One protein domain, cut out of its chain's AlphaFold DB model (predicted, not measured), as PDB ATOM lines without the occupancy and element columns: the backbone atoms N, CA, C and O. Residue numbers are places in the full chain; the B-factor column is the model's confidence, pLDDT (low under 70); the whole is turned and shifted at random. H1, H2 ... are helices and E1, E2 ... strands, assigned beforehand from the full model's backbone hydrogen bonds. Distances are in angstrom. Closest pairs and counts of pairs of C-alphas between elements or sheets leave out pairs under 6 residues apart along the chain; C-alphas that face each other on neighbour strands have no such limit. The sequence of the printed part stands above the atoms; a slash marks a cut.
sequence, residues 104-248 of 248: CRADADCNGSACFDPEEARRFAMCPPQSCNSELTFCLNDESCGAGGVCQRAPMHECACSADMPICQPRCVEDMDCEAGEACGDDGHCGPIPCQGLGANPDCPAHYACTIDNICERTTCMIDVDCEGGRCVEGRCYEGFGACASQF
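AT A GLANCE: This is residues 104 to 248 of the 248 residues of an uncharacterized protein of Lujinxingia litoralis (UniProt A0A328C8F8). With little regular structure, this domain is a flat arc of four small hairpins, E1-E2, E3-E4, E5-E6 and E7-E8, strung on loops; H3 packs on E1-E2 at one end, and E9 lies between H1 and H2 at the other. The 145 printed residues, 48 in named elements of mixed class, run H1 to H3, then E1 to E9; each hairpin is an antiparallel sheet. It is compact, radius of gyration of the C-alphas 16.8 A, spanning 47 by 42 by 20 A.

IN THESE COORDINATES: Find C-alpha 107 at (166.714, 161.530, 149.824), where H1, residues 107 to 110, begins. Next come H2, 118 to 126, 12.1 A long, and H3, 142 to 145. E1, 149 to 153, and E2, 166 to 170, are each 12.6 A long. Then read E3, 182 to 184; E4, 190 to 192; E5, 208 to 210; E6, 216 to 218; E7, 231 to 233; E8, 236 to 238; and E9, 242 to 244, ending at (159.435, 159.306, 149.159).

HOW THE PARTS SIT: Closest C-alphas are Cys 110 and Cys 244 for H1 and E9, 5.3 A; Pro 118 and Gly 242 for H2 and E9, 4.6 A; Asp 142 and Val 150 for H3 and E1, 4.5 A; Pro 192 and Cys 216 for E4 and E6, 6.1 A; Arg 218 and Arg 236 for E6 and E8, 6.3 A. Within hydrogen-bond range look for N 150 and O 169, 2.9 A, in hairpin E1-E2, and, each at 2.8 A, N 183 and O 191 in E3-E4, N 209 and O 217 in E5-E6, N 231 and O 238 in E7-E8. In H2 every O i to N i+4 pair is within range; H1 and H3 are too short for one. E9 pairs with no named strand.

THE WHOLE: The farthest C-alphas, Asn 111 and Ala 147, are 49.6 A apart. The printed part has no cut; long links are H2 to H3, E1 to E2, E2 to E3, E4 to E5 and E6 to E7. Look for pLDDT under 70 at residues 129 to 130 and 163.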
ATOM      1  N   CYS A 104     160.172 160.452 154.701       90.81
ATOM      2  CA  CYS A 104     161.563 160.878 154.630       90.81
ATOM      3  C   CYS A 104     161.846 162.216 155.313       90.81
ATOM      4  O   CYS A 104     160.985 163.084 155.459       90.81
ATOM      5  N   ARG A 105     163.104 162.367 155.725       89.94
ATOM      6  CA  ARG A 105     163.753 163.638 156.070       89.94
ATOM      7  C   ARG A 105     164.618 164.120 154.927       89.94
ATOM      8  O   ARG A 105     164.774 165.319 154.745       89.94
ATOM      9  N   ALA A 106     165.239 163.170 154.241       90.06
ATOM     10  CA  ALA A 106     166.109 163.433 153.121       90.06
ATOM     11  C   ALA A 106     166.043 162.299 152.095       90.06
ATOM     12  O   ALA A 106     165.628 161.185 152.424       90.06
ATOM     13  N   ASP A 107     166.553 162.540 150.888       88.06
ATOM     14  CA  ASP A 107     166.714 161.530 149.824       88.06
ATOM     15  C   ASP A 107     167.301 160.185 150.309       88.06
ATOM     16  O   ASP A 107     166.966 159.111 149.800       88.06
ATOM     17  N   ALA A 108     168.185 160.226 151.311       87.50
ATOM     18  CA  ALA A 108     168.822 159.042 151.886       87.50
ATOM     19  C   ALA A 108     167.824 158.050 152.515       87.50
ATOM     20  O   ALA A 108     168.091 156.847 152.515       87.50
ATOM     21  N   ASP A 109     166.674 158.528 152.995       85.81
ATOM     22  CA  ASP A 109     165.623 157.690 153.586       85.81
ATOM     23  C   ASP A 109     164.822 156.923 152.515       85.81
ATOM     24  O   ASP A 109     164.126 155.951 152.810       85.81
ATOM     25  N   CYS A 110     164.962 157.308 151.244       89.06
ATOM     26  CA  CYS A 110     164.093 156.874 150.155       89.06
ATOM     27  C   CYS A 110     164.683 155.809 149.225       89.06
ATOM     28  O   CYS A 110     164.186 155.609 148.115       89.06
ATOM     29  N   ASN A 111     165.733 155.097 149.650       85.88
ATOM     30  CA  ASN A 111     166.330 153.977 148.904       85.88
ATOM     31  C   ASN A 111     166.612 154.288 147.412       85.88
ATOM     32  O   ASN A 111     166.489 153.414 146.551       85.88
ATOM     33  N   GLY A 112     166.997 155.533 147.104       81.69
ATOM     34  CA  GLY A 112     167.340 155.985 145.751       81.69
ATOM     35  C   GLY A 112     166.235 156.722 144.985       81.69
ATOM     36  O   GLY A 112     166.480 157.100 143.840       81.69
ATOM     37  N   SER A 113     165.053 156.948 145.572       89.38
ATOM     38  CA  SER A 113     164.096 157.952 145.074       89.38
ATOM     39  C   SER A 113     164.286 159.299 145.780       89.38
ATOM     40  O   SER A 113     164.898 159.342 146.842       89.38
ATOM     41  N   ALA A 114     163.752 160.382 145.210       91.25
ATOM     42  CA  ALA A 114     163.775 161.692 145.860       91.25
ATOM     43  C   ALA A 114     162.872 161.715 147.105       91.25
ATOM     44  O   ALA A 114     161.852 161.014 147.135       91.25
ATOM     45  N   CYS A 115     163.237 162.513 148.101       93.50
ATOM     46  CA  CYS A 115     162.374 162.908 149.200       93.50
ATOM     47  C   CYS A 115     161.610 164.168 148.802       93.50
ATOM     48  O   CYS A 115     162.214 165.184 148.473       93.50
ATOM     49  N   PHE A 116     160.283 164.095 148.816       93.31
ATOM     50  CA  PHE A 116     159.437 165.271 148.679       93.31
ATOM     51  C   PHE A 116     159.115 165.808 150.058       93.31
ATOM     52  O   PHE A 116     158.713 165.043 150.939       93.31
ATOM     53  N   ASP A 117     159.246 167.118 150.235       92.44
ATOM     54  CA  ASP A 117     158.733 167.747 151.443       92.44
ATOM     55  C   ASP A 117     157.197 167.574 151.545       92.44
ATOM     56  O   ASP A 117     156.544 167.186 150.571       92.44
ATOM     57  N   PRO A 118     156.571 167.799 152.714       90.25
ATOM     58  CA  PRO A 118     155.127 167.606 152.873       90.25
ATOM     59  C   PRO A 118     154.256 168.374 151.867       90.25
ATOM     60  O   PRO A 118     153.193 167.888 151.470       90.25
ATOM     61  N   GLU A 119     154.685 169.558 151.435       86.25
ATOM     62  CA  GLU A 119     153.960 170.385 150.471       86.25
ATOM     63  C   GLU A 119     154.100 169.826 149.050       86.25
ATOM     64  O   GLU A 119     153.103 169.675 148.336       86.25
ATOM     65  N   GLU A 120     155.311 169.436 148.656       85.12
ATOM     66  CA  GLU A 120     155.599 168.748 147.398       85.12
ATOM     67  C   GLU A 120     154.887 167.393 147.311       85.12
ATOM     68  O   GLU A 120     154.272 167.075 146.291       85.12
ATOM     69  N   ALA A 121     154.902 166.608 148.389       87.25
ATOM     70  CA  ALA A 121     154.204 165.333 148.484       87.25
ATOM     71  C   ALA A 121     152.691 165.523 148.313       87.25
ATOM     72  O   ALA A 121     152.058 164.810 147.529       87.25
ATOM     73  N   ARG A 122     152.109 166.533 148.977       83.44
ATOM     74  CA  ARG A 122     150.697 166.905 148.798       83.44
ATOM     75  C   ARG A 122     150.413 167.297 147.350       83.44
ATOM     76  O   ARG A 122     149.398 166.881 146.793       83.44
ATOM     77  N   ARG A 123     151.314 168.056 146.723       76.62
ATOM     78  CA  ARG A 123     151.199 168.455 145.318       76.62
ATOM     79  C   ARG A 123     151.189 167.249 144.380       76.62
ATOM     80  O   ARG A 123     150.312 167.174 143.524       76.62
ATOM     81  N   PHE A 124     152.116 166.308 144.539       78.19
ATOM     82  CA  PHE A 124     152.173 165.096 143.716       78.19
ATOM     83  C   PHE A 124     150.965 164.181 143.940       78.19
ATOM     84  O   PHE A 124     150.410 163.661 142.972       78.19
ATOM     85  N   ALA A 125     150.522 164.027 145.190       80.44
ATOM     86  CA  ALA A 125     149.336 163.246 145.529       80.44
ATOM     87  C   ALA A 125     148.068 163.815 144.877       80.44
ATOM     88  O   ALA A 125     147.217 163.068 144.395       80.44
ATOM     89  N   MET A 126     147.940 165.144 144.877       78.69
ATOM     90  CA  MET A 126     146.753 165.827 144.370       78.69
ATOM     91  C   MET A 126     146.764 165.976 142.850       78.69
ATOM     92  O   MET A 126     145.722 165.866 142.206       78.69
ATOM     93  N   CYS A 127     147.948 166.180 142.282       76.25
ATOM     94  CA  CYS A 127     148.162 166.402 140.863       76.25
ATOM     95  C   CYS A 127     149.215 165.430 140.317       76.25
ATOM     96  O   CYS A 127     150.338 165.851 140.019       76.25
ATOM     97  N   PRO A 128     148.870 164.137 140.154       71.50
ATOM     98  CA  PRO A 128     149.740 163.181 139.490       71.50
ATOM     99  C   PRO A 128     150.267 163.732 138.151       71.50
ATOM    100  O   PRO A 128     149.532 164.420 137.439       71.50
ATOM    101  N   PRO A 129     151.498 163.400 137.726       65.19
ATOM    102  CA  PRO A 129     152.121 163.980 136.527       65.19
ATOM    103  C   PRO A 129     151.291 163.860 135.238       65.19
ATOM    104  O   PRO A 129     151.486 164.625 134.297       65.19
ATOM    105  N   GLN A 130     150.375 162.890 135.176       64.25
ATOM    106  CA  GLN A 130     149.503 162.656 134.021       64.25
ATOM    107  C   GLN A 130     148.159 163.400 134.080       64.25
ATOM    108  O   GLN A 130     147.402 163.339 133.116       64.25
ATOM    109  N   SER A 131     147.849 164.090 135.178       72.44
ATOM    110  CA  SER A 131     146.579 164.793 135.396       72.44
ATOM    111  C   SER A 131     146.744 166.308 135.488       72.44
ATOM    112  O   SER A 131     145.910 166.981 136.093       72.44
ATOM    113  N   CYS A 132     147.823 166.859 134.925       80.31
ATOM    114  CA  CYS A 132     148.016 168.301 134.927       80.31
ATOM    115  C   CYS A 132     146.959 169.006 134.055       80.31
ATOM    116  O   CYS A 132     146.555 168.502 133.003       80.31
ATOM    117  N   ASN A 133     146.500 170.174 134.493       82.62
ATOM    118  CA  ASN A 133     145.489 170.965 133.812       82.62
ATOM    119  C   ASN A 133     146.138 171.843 132.730       82.62
ATOM    120  O   ASN A 133     146.910 172.759 133.028       82.62
ATOM    121  N   SER A 134     145.823 171.559 131.465       79.81
ATOM    122  CA  SER A 134     146.281 172.340 130.309       79.81
ATOM    123  C   SER A 134     145.333 173.474 129.909       79.81
ATOM    124  O   SER A 134     145.657 174.229 128.997       79.81
ATOM    125  N   GLU A 135     144.157 173.577 130.530       82.62
ATOM    126  CA  GLU A 135     143.125 174.572 130.199       82.62
ATOM    127  C   GLU A 135     143.261 175.872 131.008       82.62
ATOM    128  O   GLU A 135     142.444 176.784 130.877       82.62
ATOM    129  N   LEU A 136     144.304 175.984 131.832       84.88
ATOM    130  CA  LEU A 136     144.559 177.173 132.633       84.88
ATOM    131  C   LEU A 136     144.885 178.380 131.750       84.88
ATOM    132  O   LEU A 136     145.619 178.295 130.762       84.88
ATOM    133  N   THR A 137     144.352 179.537 132.138       88.50
ATOM    134  CA  THR A 137     144.612 180.793 131.432       88.50
ATOM    135  C   THR A 137     145.905 181.397 131.954       88.50
ATOM    136  O   THR A 137     145.915 182.017 133.014       88.50
ATOM    137  N   PHE A 138     146.998 181.212 131.218       90.44
ATOM    138  CA  PHE A 138     148.277 181.837 131.544       90.44
ATOM    139  C   PHE A 138     148.230 183.352 131.367       90.44
ATOM    140  O   PHE A 138     147.560 183.870 130.471       90.44
ATOM    141  N   CYS A 139     148.994 184.057 132.189       92.75
ATOM    142  CA  CYS A 139     149.033 185.509 132.199       92.75
ATOM    143  C   CYS A 139     150.462 186.030 132.366       92.75
ATOM    144  O   CYS A 139     151.373 185.304 132.761       92.75
ATOM    145  N   LEU A 140     150.653 187.306 132.029       91.31
ATOM    146  CA  LEU A 140     151.913 188.024 132.250       91.31
ATOM    147  C   LEU A 140     151.783 189.104 133.332       91.31
ATOM    148  O   LEU A 140     152.791 189.531 133.888       91.31
ATOM    149  N   ASN A 141     150.562 189.584 133.574       92.94
ATOM    150  CA  ASN A 141     150.195 190.606 134.553       92.94
ATOM    151  C   ASN A 141     148.674 190.580 134.807       92.94
ATOM    152  O   ASN A 141     147.933 189.950 134.048       92.94
ATOM    153  N   ASP A 142     148.206 191.296 135.831       93.81
ATOM    154  CA  ASP A 142     146.785 191.328 136.226       93.81
ATOM    155  C   ASP A 142     145.854 191.853 135.137       93.81
ATOM    156  O   ASP A 142     144.727 191.386 134.989       93.81
ATOM    157  N   GLU A 143     146.329 192.800 134.321       92.62
ATOM    158  CA  GLU A 143     145.544 193.355 133.215       92.62
ATOM    159  C   GLU A 143     145.117 192.265 132.219       92.62
ATOM    160  O   GLU A 143     144.039 192.352 131.626       92.62
ATOM    161  N   SER A 144     145.928 191.209 132.079       93.44
ATOM    162  CA  SER A 144     145.635 190.055 131.224       93.44
ATOM    163  C   SER A 144     144.449 189.223 131.733       93.44
ATOM    164  O   SER A 144     143.831 188.507 130.948       93.44
ATOM    165  N   CYS A 145     144.116 189.326 133.022       91.31
ATOM    166  CA  CYS A 145     143.098 188.518 133.696       91.31
ATOM    167  C   CYS A 145     141.720 189.183 133.765       91.31
ATOM    168  O   CYS A 145     140.745 188.557 134.182       91.31
ATOM    169  N   GLY A 146     141.608 190.427 133.295       87.81
ATOM    170  CA  GLY A 146     140.356 191.173 133.307       87.81
ATOM    171  C   GLY A 146     139.943 191.642 134.705       87.81
ATOM    172  O   GLY A 146     140.681 191.553 135.682       87.81
ATOM    173  N   ALA A 147     138.739 192.210 134.799       83.75
ATOM    174  CA  ALA A 147     138.264 192.811 136.040       83.75
ATOM    175  C   ALA A 147     138.043 191.747 137.130       83.75
ATOM    176  O   ALA A 147     137.173 190.890 136.989       83.75
ATOM    177  N   GLY A 148     138.788 191.857 138.235       82.88
ATOM    178  CA  GLY A 148     138.648 190.992 139.413       82.88
ATOM    179  C   GLY A 148     139.567 189.769 139.439       82.88
ATOM    180  O   GLY A 148     139.471 188.992 140.387       82.88
ATOM    181  N   GLY A 149     140.448 189.614 138.446       91.62
ATOM    182  CA  GLY A 149     141.493 188.595 138.445       91.62
ATOM    183  C   GLY A 149     142.879 189.173 138.733       91.62
ATOM    184  O   GLY A 149     143.135 190.341 138.447       91.62
ATOM    185  N   VAL A 150     143.758 188.339 139.276       95.00
ATOM    186  CA  VAL A 150     145.191 188.606 139.467       95.00
ATOM    187  C   VAL A 150     146.024 187.550 138.768       95.00
ATOM    188  O   VAL A 150     145.569 186.424 138.537       95.00
ATOM    189  N   CYS A 151     147.237 187.937 138.398       94.44
ATOM    190  CA  CYS A 151     148.174 187.084 137.705       94.44
ATOM    191  C   CYS A 151     149.231 186.553 138.668       94.44
ATOM    192  O   CYS A 151     150.257 187.189 138.902       94.44
ATOM    193  N   GLN A 152     148.998 185.349 139.186       91.31
ATOM    194  CA  GLN A 152     149.865 184.752 140.198       91.31
ATOM    195  C   GLN A 152     150.158 183.282 139.920       91.31
ATOM    196  O   GLN A 152     149.542 182.646 139.057       91.31
ATOM    197  N   ARG A 153     151.144 182.734 140.634       87.38
ATOM    198  CA  ARG A 153     151.525 181.325 140.505       87.38
ATOM    199  C   ARG A 153     150.317 180.438 140.799       87.38
ATOM    200  O   ARG A 153     149.569 180.706 141.734       87.38
ATOM    201  N   ALA A 154     150.114 179.409 139.980       83.38
ATOM    202  CA  ALA A 154     149.014 178.472 140.177       83.38
ATOM    203  C   ALA A 154     149.107 177.821 141.569       83.38
ATOM    204  O   ALA A 154     150.163 177.249 141.870       83.38
ATOM    205  N   PRO A 155     148.041 177.867 142.391       79.00
ATOM    206  CA  PRO A 155     148.014 177.161 143.658       79.00
ATOM    207  C   PRO A 155     148.065 175.662 143.386       79.00
ATOM    208  O   PRO A 155     147.750 175.191 142.284       79.00
ATOM    209  N   MET A 156     148.446 174.885 144.398       75.56
ATOM    210  CA  MET A 156     148.720 173.460 144.193       75.56
ATOM    211  C   MET A 156     147.524 172.697 143.606       75.56
ATOM    212  O   MET A 156     147.717 171.775 142.820       75.56
ATOM    213  N   HIS A 157     146.297 173.102 143.942       76.75
ATOM    214  CA  HIS A 157     145.062 172.432 143.530       76.75
ATOM    215  C   HIS A 157     144.651 172.631 142.073       76.75
ATOM    216  O   HIS A 157     143.840 171.857 141.571       76.75
ATOM    217  N   GLU A 158     145.227 173.610 141.379       82.88
ATOM    218  CA  GLU A 158     144.944 173.846 139.958       82.88
ATOM    219  C   GLU A 158     145.709 172.879 139.040       82.88
ATOM    220  O   GLU A 158     145.473 172.835 137.834       82.88
ATOM    221  N   CYS A 159     146.635 172.084 139.592       83.44
ATOM    222  CA  CYS A 159     147.408 171.081 138.858       83.44
ATOM    223  C   CYS A 159     148.091 171.623 137.593       83.44
ATOM    224  O   CYS A 159     148.157 170.932 136.579       83.44
ATOM    225  N   ALA A 160     148.609 172.854 137.618       82.75
ATOM    226  CA  ALA A 160     149.175 173.474 136.424       82.75
ATOM    227  C   ALA A 160     150.315 172.651 135.802       82.75
ATOM    228  O   ALA A 160     151.302 172.337 136.468       82.75
ATOM    229  N   CYS A 161     150.222 172.378 134.494       77.38
ATOM    230  CA  CYS A 161     151.273 171.678 133.740       77.38
ATOM    231  C   CYS A 161     152.610 172.440 133.702       77.38
ATOM    232  O   CYS A 161     153.644 171.885 133.338       77.38
ATOM    233  N   SER A 162     152.601 173.728 134.034       77.81
ATOM    234  CA  SER A 162     153.795 174.559 134.151       77.81
ATOM    235  C   SER A 162     153.706 175.354 135.444       77.81
ATOM    236  O   SER A 162     153.168 176.454 135.468       77.81
ATOM    237  N   ALA A 163     154.239 174.764 136.515       69.75
ATOM    238  CA  ALA A 163     154.271 175.305 137.876       69.75
ATOM    239  C   ALA A 163     154.801 176.744 137.987       69.75
ATOM    240  O   ALA A 163     154.456 177.469 138.917       69.75
ATOM    241  N   ASP A 164     155.682 177.123 137.066       76.12
ATOM    242  CA  ASP A 164     156.371 178.411 137.072       76.12
ATOM    243  C   ASP A 164     155.651 179.481 136.259       76.12
ATOM    244  O   ASP A 164     156.018 180.651 136.329       76.12
ATOM    245  N   MET A 165     154.632 179.100 135.486       83.38
ATOM    246  CA  MET A 165     153.865 180.037 134.681       83.38
ATOM    247  C   MET A 165     152.671 180.552 135.493       83.38
ATOM    248  O   MET A 165     151.830 179.745 135.900       83.38
ATOM    249  N   PRO A 166     152.564 181.874 135.718       90.19
ATOM    250  CA  PRO A 166     151.406 182.462 136.369       90.19
ATOM    251  C   PRO A 166     150.127 182.202 135.576       90.19
ATOM    252  O   PRO A 166     150.128 182.188 134.339       90.19
ATOM    253  N   ILE A 167     149.028 182.032 136.300       92.00
ATOM    254  CA  ILE A 167     147.690 181.856 135.745       92.00
ATOM    255  C   ILE A 167     146.756 182.917 136.320       92.00
ATOM    256  O   ILE A 167     146.976 183.429 137.419       92.00
ATOM    257  N   CYS A 168     145.700 183.231 135.581       92.44
ATOM    258  CA  CYS A 168     144.653 184.111 136.067       92.44
ATOM    259  C   CYS A 168     143.838 183.431 137.157       92.44
ATOM    260  O   CYS A 168     143.269 182.363 136.933       92.44
ATOM    261  N   GLN A 169     143.756 184.085 138.310       91.38
ATOM    262  CA  GLN A 169     143.030 183.605 139.480       91.38
ATOM    263  C   GLN A 169     142.129 184.702 140.037       91.38
ATOM    264  O   GLN A 169     142.388 185.884 139.791       91.38
ATOM    265  N   PRO A 170     141.069 184.348 140.783       91.56
ATOM    266  CA  PRO A 170     140.339 185.320 141.584       91.56
ATOM    267  C   PRO A 170     141.281 186.035 142.558       91.56
ATOM    268  O   PRO A 170     142.213 185.429 143.080       91.56
ATOM    269  N   ARG A 171     141.012 187.314 142.823       93.44
ATOM    270  CA  ARG A 171     141.683 188.044 143.907       93.44
ATOM    271  C   ARG A 171     141.362 187.398 145.249       93.44
ATOM    272  O   ARG A 171     140.193 187.097 145.498       93.44
ATOM    273  N   CYS A 172     142.368 187.264 146.108       93.81
ATOM    274  CA  CYS A 172     142.124 186.984 147.515       93.81
ATOM    275  C   CYS A 172     141.384 188.169 148.162       93.81
ATOM    276  O   CYS A 172     141.457 189.314 147.693       93.81
ATOM    277  N   VAL A 173     140.634 187.883 149.219       93.44
ATOM    278  CA  VAL A 173     139.889 188.863 150.019       93.44
ATOM    279  C   VAL A 173     140.347 188.823 151.473       93.44
ATOM    280  O   VAL A 173     140.340 189.851 152.149       93.44
ATOM    281  N   GLU A 174     140.747 187.650 151.947       92.75
ATOM    282  CA  GLU A 174     141.215 187.413 153.303       92.75
ATOM    283  C   GLU A 174     142.423 186.477 153.307       92.75
ATOM    284  O   GLU A 174     142.627 185.697 152.382       92.75
ATOM    285  N   ASP A 175     143.230 186.532 154.368       89.00
ATOM    286  CA  ASP A 175     144.453 185.723 154.475       89.00
ATOM    287  C   ASP A 175     144.178 184.216 154.384       89.00
ATOM    288  O   ASP A 175     145.030 183.457 153.935       89.00
ATOM    289  N   MET A 176     142.972 183.771 154.759       86.94
ATOM    290  CA  MET A 176     142.583 182.362 154.646       86.94
ATOM    291  C   MET A 176     142.353 181.884 153.205       86.94
ATOM    292  O   MET A 176     142.225 180.679 152.995       86.94
ATOM    293  N   ASP A 177     142.308 182.797 152.231       88.88
ATOM    294  CA  ASP A 177     142.289 182.450 150.806       88.88
ATOM    295  C   ASP A 177     143.676 182.006 150.304       88.88
ATOM    296  O   ASP A 177     143.783 181.426 149.223       88.88
ATOM    297  N   CYS A 178     144.735 182.285 151.072       89.19
ATOM    298  CA  CYS A 178     146.122 182.030 150.704       89.19
ATOM    299  C   CYS A 178     146.679 180.747 151.337       89.19
ATOM    300  O   CYS A 178     146.121 180.193 152.289       89.19
ATOM    301  N   GLU A 179     147.779 180.230 150.779       85.19
ATOM    302  CA  GLU A 179     148.428 179.036 151.324       85.19
ATOM    303  C   GLU A 179     149.153 179.346 152.648       85.19
ATOM    304  O   GLU A 179     149.365 180.495 153.037       85.19
ATOM    305  N   ALA A 180     149.527 178.301 153.392       82.06
ATOM    306  CA  ALA A 180     150.235 178.478 154.655       82.06
ATOM    307  C   ALA A 180     151.563 179.227 154.440       82.06
ATOM    308  O   ALA A 180     152.381 178.844 153.605       82.06
ATOM    309  N   GLY A 181     151.790 180.283 155.224       82.94
ATOM    310  CA  GLY A 181     152.947 181.168 155.048       82.94
ATOM    311  C   GLY A 181     152.699 182.349 154.106       82.94
ATOM    312  O   GLY A 181     153.592 183.181 153.945       82.94
ATOM    313  N   GLU A 182     151.495 182.460 153.542       90.00
ATOM    314  CA  GLU A 182     151.061 183.583 152.716       90.00
ATOM    315  C   GLU A 182     149.903 184.359 153.373       90.00
ATOM    316  O   GLU A 182     149.155 183.830 154.193       90.00
ATOM    317  N   ALA A 183     149.781 185.639 153.027       92.81
ATOM    318  CA  ALA A 183     148.692 186.536 153.402       92.81
ATOM    319  C   ALA A 183     148.166 187.261 152.162       92.81
ATOM    320  O   ALA A 183     148.867 187.388 151.152       92.81
ATOM    321  N   CYS A 184     146.932 187.752 152.258       94.06
ATOM    322  CA  CYS A 184     146.308 188.481 151.172       94.06
ATOM    323  C   CYS A 184     146.770 189.942 151.171       94.06
ATOM    324  O   CYS A 184     146.519 190.700 152.109       94.06
ATOM    325  N   GLY A 185     147.446 190.353 150.099       91.38
ATOM    326  CA  GLY A 185     147.859 191.736 149.891       91.38
ATOM    327  C   GLY A 185     146.698 192.656 149.503       91.38
ATOM    328  O   GLY A 185     145.676 192.227 148.967       91.38
ATOM    329  N   ASP A 186     146.884 193.968 149.676       90.50
ATOM    330  CA  ASP A 186     145.925 194.995 149.217       90.50
ATOM    331  C   ASP A 186     145.688 194.950 147.687       90.50
ATOM    332  O   ASP A 186     144.662 195.401 147.157       90.50
ATOM    333  N   ASP A 187     146.655 194.404 146.951       90.06
ATOM    334  CA  ASP A 187     146.595 194.164 145.512       90.06
ATOM    335  C   ASP A 187     145.818 192.886 145.139       90.06
ATOM    336  O   ASP A 187     145.536 192.673 143.957       90.06
ATOM    337  N   GLY A 188     145.342 192.126 146.126       92.62
ATOM    338  CA  GLY A 188     144.564 190.905 145.947       92.62
ATOM    339  C   GLY A 188     145.405 189.689 145.564       92.62
ATOM    340  O   GLY A 188     144.823 188.715 145.086       92.62
ATOM    341  N   HIS A 189     146.732 189.754 145.737       93.62
ATOM    342  CA  HIS A 189     147.641 188.619 145.576       93.62
ATOM    343  C   HIS A 189     147.910 187.924 146.903       93.62
ATOM    344  O   HIS A 189     148.031 188.572 147.943       93.62
ATOM    345  N   CYS A 190     148.100 186.610 146.837       92.44
ATOM    346  CA  CYS A 190     148.711 185.868 147.928       92.44
ATOM    347  C   CYS A 190     150.230 186.023 147.856       92.44
ATOM    348  O   CYS A 190     150.845 185.813 146.807       92.44
ATOM    349  N   GLY A 191     150.838 186.430 148.965       90.56
ATOM    350  CA  GLY A 191     152.283 186.601 149.067       90.56
ATOM    351  C   GLY A 191     152.781 186.395 150.493       90.56
ATOM    352  O   GLY A 191     151.967 186.234 151.398       90.56
ATOM    353  N   PRO A 192     154.104 186.393 150.721       90.69
ATOM    354  CA  PRO A 192     154.678 186.108 152.033       90.69
ATOM    355  C   PRO A 192     154.103 186.995 153.141       90.69
ATOM    356  O   PRO A 192     153.962 188.207 152.961       90.69
ATOM    357  N   ILE A 193     153.820 186.400 154.303       92.88
ATOM    358  CA  ILE A 193     153.286 187.136 155.458       92.88
ATOM    359  C   ILE A 193     154.322 188.171 155.927       92.88
ATOM    360  O   ILE A 193     155.459 187.792 156.227       92.88
ATOM    361  N   PRO A 194     153.972 189.468 156.010       90.56
ATOM    362  CA  PRO A 194     154.870 190.480 156.544       90.56
ATOM    363  C   PRO A 194     155.026 190.313 158.059       90.56
ATOM    364  O   PRO A 194     154.065 190.038 158.772       90.56
ATOM    365  N   CYS A 195     156.230 190.538 158.567       91.56
ATOM    366  CA  CYS A 195     156.545 190.391 159.988       91.56
ATOM    367  C   CYS A 195     157.581 191.427 160.432       91.56
ATOM    368  O   CYS A 195     158.271 192.024 159.609       91.56
ATOM    369  N   GLN A 196     157.701 191.674 161.741       88.19
ATOM    370  CA  GLN A 196     158.678 192.638 162.270       88.19
ATOM    371  C   GLN A 196     159.692 192.017 163.226       88.19
ATOM    372  O   GLN A 196     159.340 191.542 164.302       88.19
ATOM    373  N   GLY A 197     160.977 192.128 162.893       84.56
ATOM    374  CA  GLY A 197     162.078 191.590 163.696       84.56
ATOM    375  C   GLY A 197     162.751 190.400 163.016       84.56
ATOM    376  O   GLY A 197     162.432 190.070 161.886       84.56
ATOM    377  N   LEU A 198     163.718 189.772 163.685       86.12
ATOM    378  CA  LEU A 198     164.439 188.614 163.149       86.12
ATOM    379  C   LEU A 198     164.169 187.379 164.005       86.12
ATOM    380  O   LEU A 198     164.283 187.447 165.230       86.12
ATOM    381  N   GLY A 199     163.900 186.251 163.349       83.56
ATOM    382  CA  GLY A 199     163.704 184.954 163.994       83.56
ATOM    383  C   GLY A 199     162.242 184.645 164.309       83.56
ATOM    384  O   GLY A 199     161.335 185.146 163.644       83.56
ATOM    385  N   ALA A 200     162.022 183.779 165.303       78.69
ATOM    386  CA  ALA A 200     160.684 183.368 165.723       78.69
ATOM    387  C   ALA A 200     159.833 184.596 166.076       78.69
ATOM    388  O   ALA A 200     160.226 185.424 166.902       78.69
ATOM    389  N   ASN A 201     158.680 184.713 165.425       82.19
ATOM    390  CA  ASN A 201     157.833 185.892 165.485       82.19
ATOM    391  C   ASN A 201     156.368 185.458 165.625       82.19
ATOM    392  O   ASN A 201     155.963 184.576 164.873       82.19
ATOM    393  N   PRO A 202     155.574 186.049 166.540       81.81
ATOM    394  CA  PRO A 202     154.144 185.750 166.650       81.81
ATOM    395  C   PRO A 202     153.338 186.042 165.375       81.81
ATOM    396  O   PRO A 202     152.266 185.467 165.215       81.81
ATOM    397  N   ASP A 203     153.837 186.911 164.492       85.62
ATOM    398  CA  ASP A 203     153.218 187.207 163.195       85.62
ATOM    399  C   ASP A 203     153.430 186.064 162.187       85.62
ATOM    400  O   ASP A 203     152.677 185.933 161.225       85.62
ATOM    401  N   CYS A 204     154.449 185.223 162.403       89.19
ATOM    402  CA  CYS A 204     154.737 184.093 161.535       89.19
ATOM    403  C   CYS A 204     154.024 182.820 162.012       89.19
ATOM    404  O   CYS A 204     154.012 182.530 163.212       89.19
ATOM    405  N   PRO A 205     153.472 182.014 161.085       89.19
ATOM    406  CA  PRO A 205     152.915 180.708 161.410       89.19
ATOM    407  C   PRO A 205     153.941 179.768 162.056       89.19
ATOM    408  O   PRO A 205     155.155 179.974 161.972       89.19
ATOM    409  N   ALA A 206     153.453 178.679 162.654       88.25
ATOM    410  CA  ALA A 206     154.319 177.623 163.172       88.25
ATOM    411  C   ALA A 206     155.293 177.131 162.089       88.25
ATOM    412  O   ALA A 206     154.918 176.968 160.930       88.25
ATOM    413  N   HIS A 207     156.547 176.896 162.481       90.12
ATOM    414  CA  HIS A 207     157.650 176.515 161.590       90.12
ATOM    415  C   HIS A 207     158.118 177.599 160.607       90.12
ATOM    416  O   HIS A 207     159.004 177.323 159.799       90.12
ATOM    417  N   TYR A 208     157.626 178.837 160.707       92.44
ATOM    418  CA  TYR A 208     158.137 179.991 159.963       92.44
ATOM    419  C   TYR A 208     158.880 180.954 160.893       92.44
ATOM    420  O   TYR A 208     158.578 181.076 162.080       92.44
ATOM    421  N   ALA A 209     159.867 181.648 160.341       92.00
ATOM    422  CA  ALA A 209     160.638 182.669 161.025       92.00
ATOM    423  C   ALA A 209     160.679 183.942 160.184       92.00
ATOM    424  O   ALA A 209     160.710 183.896 158.953       92.00
ATOM    425  N   CYS A 210     160.708 185.083 160.865       93.56
ATOM    426  CA  CYS A 210     160.827 186.372 160.210       93.56
ATOM    427  C   CYS A 210     162.259 186.584 159.714       93.56
ATOM    428  O   CYS A 210     163.222 186.478 160.488       93.56
ATOM    429  N   THR A 211     162.400 186.867 158.422       92.50
ATOM    430  CA  THR A 211     163.693 187.088 157.772       92.50
ATOM    431  C   THR A 211     164.102 188.558 157.799       92.50
ATOM    432  O   THR A 211     163.359 189.441 158.230       92.50
ATOM    433  N   ILE A 212     165.316 188.847 157.323       91.75
ATOM    434  CA  ILE A 212     165.823 190.223 157.211       91.75
ATOM    435  C   ILE A 212     165.008 191.088 156.247       91.75
ATOM    436  O   ILE A 212     164.994 192.313 156.385       91.75
ATOM    437  N   ASP A 213     164.293 190.448 155.327       91.44
ATOM    438  CA  ASP A 213     163.406 191.101 154.374       91.44
ATOM    439  C   ASP A 213     162.021 191.397 154.978       91.44
ATOM    440  O   ASP A 213     161.154 191.925 154.287       91.44
ATOM    441  N   ASN A 214     161.836 191.152 156.285       91.44
ATOM    442  CA  ASN A 214     160.587 191.363 157.029       91.44
ATOM    443  C   ASN A 214     159.416 190.544 156.465       91.44
ATOM    444  O   ASN A 214     158.271 190.999 156.458       91.44
ATOM    445  N   ILE A 215     159.720 189.332 156.001       93.06
ATOM    446  CA  ILE A 215     158.748 188.342 155.538       93.06
ATOM    447  C   ILE A 215     158.935 187.029 156.295       93.06
ATOM    448  O   ILE A 215     160.046 186.691 156.715       93.06
ATOM    449  N   CYS A 216     157.849 186.293 156.483       92.38
ATOM    450  CA  CYS A 216     157.890 184.966 157.071       92.38
ATOM    451  C   CYS A 216     158.360 183.952 156.029       92.38
ATOM    452  O   CYS A 216     157.710 183.751 155.006       92.38
ATOM    453  N   GLU A 217     159.459 183.263 156.318       92.50
ATOM    454  CA  GLU A 217     159.925 182.121 155.530       92.50
ATOM    455  C   GLU A 217     160.020 180.877 156.405       92.50
ATOM    456  O   GLU A 217     160.175 180.955 157.626       92.50
ATOM    457  N   ARG A 218     159.930 179.705 155.774       92.25
ATOM    458  CA  ARG A 218     160.019 178.427 156.476       92.25
ATOM    459  C   ARG A 218     161.378 178.318 157.176       92.25
ATOM    460  O   ARG A 218     162.428 178.540 156.573       92.25
ATOM    461  N   THR A 219     161.348 177.981 158.458       92.44
ATOM    462  CA  THR A 219     162.530 177.940 159.324       92.44
ATOM    463  C   THR A 219     163.507 176.892 158.811       92.44
ATOM    464  O   THR A 219     163.125 175.748 158.562       92.44
ATOM    465  N   THR A 220     164.773 177.270 158.655       92.75
ATOM    466  CA  THR A 220     165.841 176.336 158.286       92.75
ATOM    467  C   THR A 220     166.251 175.492 159.484       92.75
ATOM    468  O   THR A 220     166.368 176.017 160.591       92.75
ATOM    469  N   CYS A 221     166.562 174.224 159.256       91.31
ATOM    470  CA  CYS A 221     166.961 173.285 160.297       91.31
ATOM    471  C   CYS A 221     168.070 172.358 159.806       91.31
ATOM    472  O   CYS A 221     168.254 172.154 158.607       91.31
ATOM    473  N   MET A 222     168.796 171.771 160.752       85.88
ATOM    474  CA  MET A 222     169.713 170.661 160.501       85.88
ATOM    475  C   MET A 222     169.155 169.348 161.053       85.88
ATOM    476  O   MET A 222     169.445 168.278 160.522       85.88
ATOM    477  N   ILE A 223     168.383 169.432 162.136       78.75
ATOM    478  CA  ILE A 223     167.797 168.303 162.858       78.75
ATOM    479  C   ILE A 223     166.435 168.700 163.441       78.75
ATOM    480  O   ILE A 223     166.127 169.877 163.584       78.75
ATOM    481  N   ASP A 224     165.620 167.719 163.833       79.56
ATOM    482  CA  ASP A 224     164.260 167.968 164.344       79.56
ATOM    483  C   ASP A 224     164.171 168.887 165.545       79.56
ATOM    484  O   ASP A 224     163.188 169.600 165.688       79.56
ATOM    485  N   VAL A 225     165.171 168.865 166.425       80.31
ATOM    486  CA  VAL A 225     165.147 169.708 167.625       80.31
ATOM    487  C   VAL A 225     165.219 171.201 167.280       80.31
ATOM    488  O   VAL A 225     164.849 172.025 168.110       80.31
ATOM    489  N   ASP A 226     165.638 171.546 166.059       81.19
ATOM    490  CA  ASP A 226     165.600 172.919 165.551       81.19
ATOM    491  C   ASP A 226     164.163 173.347 165.182       81.19
ATOM    492  O   ASP A 226     163.879 174.537 165.063       81.19
ATOM    493  N   CYS A 227     163.248 172.384 165.020       84.62
ATOM    494  CA  CYS A 227     161.855 172.590 164.653       84.62
ATOM    495  C   CYS A 227     160.952 172.400 165.875       84.62
ATOM    496  O   CYS A 227     160.599 171.279 166.241       84.62
ATOM    497  N   GLU A 228     160.541 173.503 166.506       82.31
ATOM    498  CA  GLU A 228     159.642 173.467 167.664       82.31
ATOM    499  C   GLU A 228     158.321 172.762 167.309       82.31
ATOM    500  O   GLU A 228     157.488 173.305 166.588       82.31
ATOM    501  N   GLY A 229     158.159 171.519 167.777       77.50
ATOM    502  CA  GLY A 229     156.978 170.694 167.509       77.50
ATOM    503  C   GLY A 229     156.890 170.096 166.099       77.50
ATOM    504  O   GLY A 229     155.826 169.600 165.750       77.50
ATOM    505  N   GLY A 230     157.966 170.128 165.302       85.62
ATOM    506  CA  GLY A 230     157.952 169.718 163.891       85.62
ATOM    507  C   GLY A 230     159.002 168.675 163.508       85.62
ATOM    508  O   GLY A 230     159.567 167.976 164.356       85.62
ATOM    509  N   ARG A 231     159.256 168.564 162.202       87.12
ATOM    510  CA  ARG A 231     160.294 167.732 161.586       87.12
ATOM    511  C   ARG A 231     161.160 168.555 160.650       87.12
ATOM    512  O   ARG A 231     160.663 169.419 159.930       87.12
ATOM    513  N   CYS A 232     162.448 168.243 160.640       90.06
ATOM    514  CA  CYS A 232     163.387 168.754 159.664       90.06
ATOM    515  C   CYS A 232     163.387 167.859 158.422       90.06
ATOM    516  O   CYS A 232     163.824 166.705 158.493       90.06
ATOM    517  N   VAL A 233     162.895 168.397 157.306       94.12
ATOM    518  CA  VAL A 233     162.808 167.722 156.005       94.12
ATOM    519  C   VAL A 233     163.500 168.600 154.969       94.12
ATOM    520  O   VAL A 233     163.195 169.785 154.868       94.12
ATOM    521  N   GLU A 234     164.490 168.051 154.263       94.00
ATOM    522  CA  GLU A 234     165.301 168.756 153.257       94.00
ATOM    523  C   GLU A 234     165.819 170.130 153.750       94.00
ATOM    524  O   GLU A 234     165.880 171.126 153.028       94.00
ATOM    525  N   GLY A 235     166.193 170.196 155.037       91.94
ATOM    526  CA  GLY A 235     166.752 171.390 155.680       91.94
ATOM    527  C   GLY A 235     165.733 172.461 156.086       91.94
ATOM    528  O   GLY A 235     166.134 173.576 156.438       91.94
ATOM    529  N   ARG A 236     164.430 172.158 156.054       94.44
ATOM    530  CA  ARG A 236     163.346 173.066 156.460       94.44
ATOM    531  C   ARG A 236     162.391 172.413 157.458       94.44
ATOM    532  O   ARG A 236     162.195 171.201 157.456       94.44
ATOM    533  N   CYS A 237     161.800 173.231 158.325       93.25
ATOM    534  CA  CYS A 237     160.853 172.768 159.330       93.25
ATOM    535  C   CYS A 237     159.443 172.614 158.764       93.25
ATOM    536  O   CYS A 237     158.892 173.555 158.192       93.25
ATOM    537  N   TYR A 238     158.832 171.459 159.007       92.50
ATOM    538  CA  TYR A 238     157.436 171.157 158.693       92.50
ATOM    539  C   TYR A 238     156.740 170.519 159.896       92.50
ATOM    540  O   TYR A 238     157.394 170.107 160.850       92.50
ATOM    541  N   GLU A 239     155.413 170.407 159.846       89.31
ATOM    542  CA  GLU A 239     154.630 169.748 160.903       89.31
ATOM    543  C   GLU A 239     154.909 168.235 160.987       89.31
ATOM    544  O   GLU A 239     154.787 167.637 162.054       89.31
ATOM    545  N   GLY A 240     155.325 167.613 159.877       88.12
ATOM    546  CA  GLY A 240     155.554 166.172 159.769       88.12
ATOM    547  C   GLY A 240     156.632 165.808 158.748       88.12
ATOM    548  O   GLY A 240     157.278 166.680 158.165       88.12
ATOM    549  N   PHE A 241     156.842 164.505 158.556       89.88
ATOM    550  CA  PHE A 241     157.801 163.982 157.584       89.88
ATOM    551  C   PHE A 241     157.364 164.224 156.138       89.88
ATOM    552  O   PHE A 241     156.173 164.296 155.839       89.88
ATOM    553  N   GLY A 242     158.347 164.307 155.240       92.12
ATOM    554  CA  GLY A 242     158.123 164.252 153.802       92.12
ATOM    555  C   GLY A 242     157.729 162.850 153.338       92.12
ATOM    556  O   GLY A 242     157.664 161.912 154.136       92.12
ATOM    557  N   ALA A 243     157.514 162.688 152.035       92.31
ATOM    558  CA  ALA A 243     157.203 161.402 151.417       92.31
ATOM    559  C   ALA A 243     158.198 161.057 150.309       92.31
ATOM    560  O   ALA A 243     158.579 161.893 149.492       92.31
ATOM    561  N   CYS A 244     158.588 159.790 150.233       92.44
ATOM    562  CA  CYS A 244     159.435 159.306 149.159       92.44
ATOM    563  C   CYS A 244     158.685 159.312 147.828       92.44
ATOM    564  O   CYS A 244     157.574 158.799 147.733       92.44
ATOM    565  N   ALA A 245     159.332 159.786 146.764       87.19
ATOM    566  CA  ALA A 245     158.745 159.837 145.426       87.19
ATOM    567  C   ALA A 245     158.256 158.465 144.919       87.19
ATOM    568  O   ALA A 245     157.317 158.394 144.138       87.19
ATOM    569  N   SER A 246     158.859 157.368 145.393       81.75
ATOM    570  CA  SER A 246     158.424 155.991 145.110       81.75
ATOM    571  C   SER A 246     157.045 155.617 145.679       81.75
ATOM    572  O   SER A 246     156.547 154.535 145.366       81.75
ATOM    573  N   GLN A 247     156.434 156.473 146.501       78.94
ATOM    574  CA  GLN A 247     155.068 156.303 147.003       78.94
ATOM    575  C   GLN A 247     153.985 156.715 145.991       78.94
ATOM    576  O   GLN A 247     152.809 156.448 146.243       78.94
ATOM    577  N   PHE A 248     154.360 157.348 144.874       75.50
ATOM    578  CA  PHE A 248     153.440 157.915 143.880       75.50
ATOM    579  C   PHE A 248     153.545 157.238 142.508       75.50
ATOM    580  O   PHE A 248     154.655 156.804 142.120       75.50
TER     581      PHE A 248